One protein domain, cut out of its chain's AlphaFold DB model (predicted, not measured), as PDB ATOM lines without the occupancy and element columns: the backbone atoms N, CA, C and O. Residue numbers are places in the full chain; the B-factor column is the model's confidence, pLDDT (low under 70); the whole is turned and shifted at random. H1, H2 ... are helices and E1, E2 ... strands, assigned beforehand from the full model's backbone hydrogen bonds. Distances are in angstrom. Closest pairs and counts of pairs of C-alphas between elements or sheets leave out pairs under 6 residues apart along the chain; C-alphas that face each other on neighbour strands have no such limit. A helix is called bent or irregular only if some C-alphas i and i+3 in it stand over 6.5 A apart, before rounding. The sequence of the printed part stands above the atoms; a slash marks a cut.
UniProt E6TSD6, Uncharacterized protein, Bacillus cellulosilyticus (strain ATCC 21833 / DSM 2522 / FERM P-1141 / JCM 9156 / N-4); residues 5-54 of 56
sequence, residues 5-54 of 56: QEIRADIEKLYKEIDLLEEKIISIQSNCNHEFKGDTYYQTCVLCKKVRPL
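What this domain is: This is residues 5 to 54 of the 56 residues of an uncharacterized protein of Bacillus cellulosilyticus (strain ATCC 21833 / DSM 2522 / FERM P-1141 / JCM 9156 / N-4) (UniProt E6TSD6). One long helix, H1, sticks out with residues 5 to 24 from a small head at its far end, where three short antiparallel strands, E1, E2 and E3, make a little sheet. The helix makes most of the length, and the strands fold back and forth in two successive hairpins. The printed part has 50 residues, with one named helix followed by three named strands, the sheet's order being E1 - E2 - E3; the class is mixed, helices and strands. The whole is extended, with a radius of gyration of the C-alphas of 15.6 A, and its outline is a rod with spans of 48 by 23 by 13 A.

Where its parts are: H1 takes residues 5 to 30 and is 37.6 A long from first to last C-alpha, from Gln 5 at (-27.175, -52.469, 25.592) to Ser 30 at (-28.199, -28.794, -3.636). E1 is residues 36 to 38, 6.9 A long. E2 is residues 42 to 45, 10.1 A long, the longest strand by residues. E3 is residues 51 to 53, 6.5 A long, and ends with C-alpha 53 at (-20.637, -40.583, -12.904).

How they stand to each other: In H1 every O i to N i+4 pair is within hydrogen-bond range, and the helix is not bent. H1 is not on the sheet, with 1 pair of C-alphas within 10 A. It is apart from E2 and from E3. The three strands form a meander, each strand the antiparallel neighbour of the one before. E1 and E2 are a hairpin, with an angle of 139 degrees between their directions. The C-alphas of Gly 38 and Gln 43, which face each other, are 4.1 A apart; N 37 and O 44 are within hydrogen-bond range at 2.9 A, and N 44 and O 37 at 2.8 A. E2 and E3 are a hairpin too, at 154 degrees. Here the C-alphas of Tyr 42 and Pro 53 face each other at 4.4 A, and N 52 and O 43 are within hydrogen-bond range at 2.8 A. E1 and E3 are the edge strands, and E2 is the inner one.

The domain as a whole: The two C-alphas farthest apart are those of Gln 5 and Thr 40, at 47.9 A. Residues 5 to 24, which belong to H1, stand free; without them the body has 30 residues and spans 27 by 13 by 9 A. The links H1 to E1, E1 to E2 and E2 to E3 are tight, and no link is long. The printed part has no cut. The mean pLDDT of the printed part is 94.6, and no printed residue is under 70.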
ATOM      1  N   GLN A   5     -26.034 -53.349  25.864       97.81
ATOM      2  CA  GLN A   5     -27.175 -52.469  25.592       97.81
ATOM      3  C   GLN A   5     -26.744 -51.004  25.489       97.81
ATOM      4  O   GLN A   5     -27.181 -50.312  24.574       97.81
ATOM      5  N   GLU A   6     -25.843 -50.553  26.362       97.88
ATOM      6  CA  GLU A   6     -25.274 -49.201  26.307       97.88
ATOM      7  C   GLU A   6     -24.522 -48.968  24.990       97.88
ATOM      8  O   GLU A   6     -24.708 -47.937  24.350       97.88
ATOM      9  N   ILE A   7     -23.749 -49.957  24.528       98.06
ATOM     10  CA  ILE A   7     -23.044 -49.877  23.238       98.06
ATOM     11  C   ILE A   7     -24.036 -49.824  22.066       98.06
ATOM     12  O   ILE A   7     -23.828 -49.067  21.122       98.06
ATOM     13  N   ARG A   8     -25.131 -50.594  22.109       98.06
ATOM     14  CA  ARG A   8     -26.175 -50.531  21.068       98.06
ATOM     15  C   ARG A   8     -26.864 -49.168  21.025       98.06
ATOM     16  O   ARG A   8     -27.065 -48.639  19.938       98.06
ATOM     17  N   ALA A   9     -27.167 -48.587  22.183       97.81
ATOM     18  CA  ALA A   9     -27.756 -47.254  22.263       97.81
ATOM     19  C   ALA A   9     -26.805 -46.172  21.718       97.81
ATOM     20  O   ALA A   9     -27.241 -45.268  21.005       97.81
ATOM     21  N   ASP A  10     -25.503 -46.288  21.999       98.25
ATOM     22  CA  ASP A  10     -24.494 -45.402  21.412       98.25
ATOM     23  C   ASP A  10     -24.464 -45.524  19.881       98.25
ATOM     24  O   ASP A  10     -24.433 -44.509  19.187       98.25
ATOM     25  N   ILE A  11     -24.513 -46.751  19.350       98.12
ATOM     26  CA  ILE A  11     -24.557 -47.010  17.903       98.12
ATOM     27  C   ILE A  11     -25.794 -46.357  17.271       98.12
ATOM     28  O   ILE A  11     -25.665 -45.648  16.277       98.12
ATOM     29  N   GLU A  12     -26.981 -46.535  17.855       98.44
ATOM     30  CA  GLU A  12     -28.213 -45.914  17.349       98.44
ATOM     31  C   GLU A  12     -28.143 -44.384  17.359       98.44
ATOM     32  O   GLU A  12     -28.620 -43.727  16.431       98.44
ATOM     33  N   LYS A  13     -27.535 -43.799  18.395       98.31
ATOM     34  CA  LYS A  13     -27.329 -42.353  18.462       98.31
ATOM     35  C   LYS A  13     -26.379 -41.876  17.362       98.31
ATOM     36  O   LYS A  13     -26.685 -40.892  16.696       98.31
ATOM     37  N   LEU A  14     -25.265 -42.575  17.161       98.50
ATOM     38  CA  LEU A  14     -24.295 -42.239  16.119       98.50
ATOM     39  C   LEU A  14     -24.902 -42.362  14.719       98.50
ATOM     40  O   LEU A  14     -24.646 -41.499  13.887       98.50
ATOM     41  N   TYR A  15     -25.755 -43.360  14.467       98.50
ATOM     42  CA  TYR A  15     -26.485 -43.448  13.200       98.50
ATOM     43  C   TYR A  15     -27.388 -42.236  12.967       98.50
ATOM     44  O   TYR A  15     -27.318 -41.634  11.904       98.50
ATOM     45  N   LYS A  16     -28.143 -41.791  13.979       98.25
ATOM     46  CA  LYS A  16     -28.951 -40.562  13.859       98.25
ATOM     47  C   LYS A  16     -28.096 -39.326  13.580       98.25
ATOM     48  O   LYS A  16     -28.517 -38.431  12.854       98.25
ATOM     49  N   GLU A  17     -26.909 -39.243  14.179       98.50
ATOM     50  CA  GLU A  17     -25.971 -38.152  13.901       98.50
ATOM     51  C   GLU A  17     -25.434 -38.220  12.466       98.50
ATOM     52  O   GLU A  17     -25.332 -37.179  11.818       98.50
ATOM     53  N   ILE A  18     -25.147 -39.421  11.956       98.38
ATOM     54  CA  ILE A  18     -24.766 -39.641  10.556       98.38
ATOM     55  C   ILE A  18     -25.892 -39.182   9.627       98.38
ATOM     56  O   ILE A  18     -25.624 -38.348   8.764       98.38
ATOM     57  N   ASP A  19     -27.134 -39.617   9.852       98.19
ATOM     58  CA  ASP A  19     -28.287 -39.251   9.016       98.19
ATOM     59  C   ASP A  19     -28.443 -37.720   8.919       98.19
ATOM     60  O   ASP A  19     -28.555 -37.147   7.834       98.19
ATOM     61  N   LEU A  20     -28.345 -37.017  10.054       98.06
ATOM     62  CA  LEU A  20     -28.408 -35.551  10.095       98.06
ATOM     63  C   LEU A  20     -27.246 -34.878   9.348       98.06
ATOM     64  O   LEU A  20     -27.400 -33.783   8.797       98.06
ATOM     65  N   LEU A  21     -26.054 -35.472   9.371       98.06
ATOM     66  CA  LEU A  21     -24.900 -34.958   8.635       98.06
ATOM     67  C   LEU A  21     -25.041 -35.217   7.131       98.06
ATOM     68  O   LEU A  21     -24.685 -34.342   6.340       98.06
ATOM     69  N   GLU A  22     -25.606 -36.352   6.732       97.44
ATOM     70  CA  GLU A  22     -25.919 -36.657   5.335       97.44
ATOM     71  C   GLU A  22     -26.957 -35.683   4.765       97.44
ATOM     72  O   GLU A  22     -26.743 -35.124   3.685       97.44
ATOM     73  N   GLU A  23     -28.015 -35.363   5.513       97.38
ATOM     74  CA  GLU A  23     -28.988 -34.332   5.121       97.38
ATOM     75  C   GLU A  23     -28.324 -32.962   4.906       97.38
ATOM     76  O   GLU A  23     -28.613 -32.252   3.935       97.38
ATOM     77  N   LYS A  24     -27.376 -32.591   5.776       96.94
ATOM     78  CA  LYS A  24     -26.599 -31.354   5.612       96.94
ATOM     79  C   LYS A  24     -25.725 -31.397   4.365       96.94
ATOM     80  O   LYS A  24     -25.660 -30.395   3.650       96.94
ATOM     81  N   ILE A  25     -25.084 -32.529   4.074       96.12
ATOM     82  CA  ILE A  25     -24.322 -32.715   2.833       96.12
ATOM     83  C   ILE A  25     -25.243 -32.521   1.627       96.12
ATOM     84  O   ILE A  25     -24.894 -31.760   0.724       96.12
ATOM     85  N   ILE A  26     -26.431 -33.130   1.627       95.69
ATOM     86  CA  ILE A  26     -27.419 -32.985   0.548       95.69
ATOM     87  C   ILE A  26     -27.825 -31.518   0.379       95.69
ATOM     88  O   ILE A  26     -27.858 -31.018  -0.747       95.69
ATOM     89  N   SER A  27     -28.080 -30.805   1.476       96.31
ATOM     90  CA  SER A  27     -28.429 -29.381   1.449       96.31
ATOM     91  C   SER A  27     -27.306 -28.520   0.853       96.31
ATOM     92  O   SER A  27     -27.544 -27.732  -0.066       96.31
ATOM     93  N   ILE A  28     -26.062 -28.719   1.303       95.31
ATOM     94  CA  ILE A  28     -24.878 -28.028   0.768       95.31
ATOM     95  C   ILE A  28     -24.724 -28.319  -0.723       95.31
ATOM     96  O   ILE A  28     -24.503 -27.408  -1.519       95.31
ATOM     97  N   GLN A  29     -24.847 -29.586  -1.116       95.31
ATOM     98  CA  GLN A  29     -24.708 -29.993  -2.505       95.31
ATOM     99  C   GLN A  29     -25.826 -29.430  -3.385       95.31
ATOM    100  O   GLN A  29     -25.547 -29.064  -4.519       95.31
ATOM    101  N   SER A  30     -27.055 -29.328  -2.884       93.44
ATOM    102  CA  SER A  30     -28.199 -28.794  -3.636       93.44
ATOM    103  C   SER A  30     -28.100 -27.286  -3.863       93.44
ATOM    104  O   SER A  30     -28.533 -26.793  -4.899       93.44
ATOM    105  N   ASN A  31     -27.478 -26.567  -2.928       94.56
ATOM    106  CA  ASN A  31     -27.269 -25.119  -3.008       94.56
ATOM    107  C   ASN A  31     -25.906 -24.732  -3.607       94.56
ATOM    108  O   ASN A  31     -25.560 -23.552  -3.677       94.56
ATOM    109  N   CYS A  32     -25.100 -25.710  -4.019       93.94
ATOM    110  CA  CYS A  32     -23.785 -25.461  -4.583       93.94
ATOM    111  C   CYS A  32     -23.904 -25.039  -6.051       93.94
ATOM    112  O   CYS A  32     -24.462 -25.767  -6.870       93.94
ATOM    113  N   ASN A  33     -23.267 -23.927  -6.422       95.12
ATOM    114  CA  ASN A  33     -23.028 -23.617  -7.829       95.12
ATOM    115  C   ASN A  33     -21.909 -24.528  -8.355       95.12
ATOM    116  O   ASN A  33     -20.727 -24.226  -8.203       95.12
ATOM    117  N   HIS A  34     -22.277 -25.713  -8.834       93.50
ATOM    118  CA  HIS A  34     -21.316 -26.776  -9.087       93.50
ATOM    119  C   HIS A  34     -20.298 -26.428 -10.176       93.50
ATOM    120  O   HIS A  34     -20.638 -26.292 -11.347       93.50
ATOM    121  N   GLU A  35     -19.026 -26.444  -9.795       95.25
ATOM    122  CA  GLU A  35     -17.907 -26.535 -10.727       95.25
ATOM    123  C   GLU A  35     -17.349 -27.960 -10.681       95.25
ATOM    124  O   GLU A  35     -16.781 -28.390  -9.673       95.25
ATOM    125  N   PHE A  36     -17.585 -28.729 -11.742       93.31
ATOM    126  CA  PHE A  36     -17.182 -30.128 -11.842       93.31
ATOM    127  C   PHE A  36     -15.823 -30.264 -12.529       93.31
ATOM    128  O   PHE A  36     -15.590 -29.686 -13.587       93.31
ATOM    129  N   LYS A  37     -14.944 -31.082 -11.944       93.12
ATOM    130  CA  LYS A  37     -13.647 -31.456 -12.513       93.12
ATOM    131  C   LYS A  37     -13.429 -32.956 -12.339       93.12
ATOM    132  O   LYS A  37     -13.709 -33.503 -11.276       93.12
ATOM    133  N   GLY A  38     -12.922 -33.626 -13.361       89.06
ATOM    134  CA  GLY A  38     -12.628 -35.052 -13.291       89.06
ATOM    135  C   GLY A  38     -12.188 -35.612 -14.628       89.06
ATOM    136  O   GLY A  38     -11.850 -34.851 -15.536       89.06
ATOM    137  N   ASP A  39     -12.164 -36.932 -14.704       83.69
ATOM    138  CA  ASP A  39     -11.732 -37.675 -15.878       83.69
ATOM    139  C   ASP A  39     -12.936 -38.174 -16.692       83.69
ATOM    140  O   ASP A  39     -14.068 -37.711 -16.531       83.69
ATOM    141  N   THR A  40     -12.671 -39.093 -17.617       84.62
ATOM    142  CA  THR A  40     -13.674 -39.664 -18.514       84.62
ATOM    143  C   THR A  40     -14.758 -40.444 -17.767       84.62
ATOM    144  O   THR A  40     -15.873 -40.525 -18.262       84.62
ATOM    145  N   TYR A  41     -14.481 -41.003 -16.586       87.00
ATOM    146  CA  TYR A  41     -15.398 -41.906 -15.883       87.00
ATOM    147  C   TYR A  41     -16.271 -41.180 -14.857       87.00
ATOM    148  O   TYR A  41     -17.465 -41.478 -14.731       87.00
ATOM    149  N   TYR A  42     -15.701 -40.218 -14.130       89.56
ATOM    150  CA  TYR A  42     -16.430 -39.447 -13.128       89.56
ATOM    151  C   TYR A  42     -15.921 -38.014 -13.015       89.56
ATOM    152  O   TYR A  42     -14.734 -37.713 -13.149       89.56
ATOM    153  N   GLN A  43     -16.845 -37.117 -12.685       92.25
ATOM    154  CA  GLN A  43     -16.537 -35.743 -12.326       92.25
ATOM    155  C   GLN A  43     -16.871 -35.492 -10.867       92.25
ATOM    156  O   GLN A  43     -17.908 -35.917 -10.369       92.25
ATOM    157  N   THR A  44     -16.008 -34.754 -10.182       94.81
ATOM    158  CA  THR A  44     -16.219 -34.357  -8.793       94.81
ATOM    159  C   THR A  44     -16.330 -32.846  -8.718       94.81
ATOM    160  O   THR A  44     -15.531 -32.121  -9.309       94.81
ATOM    161  N   CYS A  45     -17.323 -32.341  -7.992       95.00
ATOM    162  CA  CYS A  45     -17.421 -30.912  -7.749       95.00
ATOM    163  C   CYS A  45     -16.236 -30.460  -6.886       95.00
ATOM    164  O   CYS A  45     -16.029 -30.988  -5.792       95.00
ATOM    165  N   VAL A  46     -15.465 -29.472  -7.337       94.94
ATOM    166  CA  VAL A  46     -14.292 -28.999  -6.582       94.94
ATOM    167  C   VAL A  46     -14.685 -28.337  -5.259       94.94
ATOM    168  O   VAL A  46     -13.915 -28.430  -4.301       94.94
ATOM    169  N   LEU A  47     -15.897 -27.771  -5.196       93.38
ATOM    170  CA  LEU A  47     -16.452 -27.048  -4.049       93.38
ATOM    171  C   LEU A  47     -17.094 -27.984  -3.012       93.38
ATOM    172  O   LEU A  47     -16.649 -28.031  -1.871       93.38
ATOM    173  N   CYS A  48     -18.116 -28.755  -3.402       93.62
ATOM    174  CA  CYS A  48     -18.913 -29.569  -2.470       93.62
ATOM    175  C   CYS A  48     -18.631 -31.076  -2.535       93.62
ATOM    176  O   CYS A  48     -19.322 -31.863  -1.890       93.62
ATOM    177  N   LYS A  49     -17.651 -31.491  -3.349       93.50
ATOM    178  CA  LYS A  49     -17.216 -32.888  -3.523       93.50
ATOM    179  C   LYS A  49     -18.299 -33.862  -3.999       93.50
ATOM    180  O   LYS A  49     -18.092 -35.068  -3.961       93.50
ATOM    181  N   LYS A  50     -19.423 -33.355  -4.513       93.62
ATOM    182  CA  LYS A  50     -20.438 -34.176  -5.179       93.62
ATOM    183  C   LYS A  50     -19.815 -34.910  -6.363       93.62
ATOM    184  O   LYS A  50     -19.240 -34.260  -7.235       93.62
ATOM    185  N   VAL A  51     -19.946 -36.231  -6.395       92.12
ATOM    186  CA  VAL A  51     -19.488 -37.064  -7.511       92.12
ATOM    187  C   VAL A  51     -20.635 -37.249  -8.498       92.12
ATOM    188  O   VAL A  51     -21.776 -37.500  -8.113       92.12
ATOM    189  N   ARG A  52     -20.323 -37.108  -9.780       88.00
ATOM    190  CA  ARG A  52     -21.214 -37.346 -10.907       88.00
ATOM    191  C   ARG A  52     -20.559 -38.391 -11.819       88.00
ATOM    192  O   ARG A  52     -19.559 -38.058 -12.459       88.00
ATOM    193  N   PRO A  53     -21.075 -39.629 -11.889       86.88
ATOM    194  CA  PRO A  53     -20.637 -40.583 -12.904       86.88
ATOM    195  C   PRO A  53     -21.061 -40.094 -14.295       86.88
ATOM    196  O   PRO A  53     -22.115 -39.467 -14.438       86.88
ATOM    197  N   LEU A  54     -20.228 -40.343 -15.309       86.06
ATOM    198  CA  LEU A  54     -20.498 -39.936 -16.694       86.06
ATOM    199  C   LEU A  54     -21.089 -41.059 -17.565       86.06
ATOM    200  O   LEU A  54     -21.559 -40.781 -18.666       86.06
TER     201      LEU A  54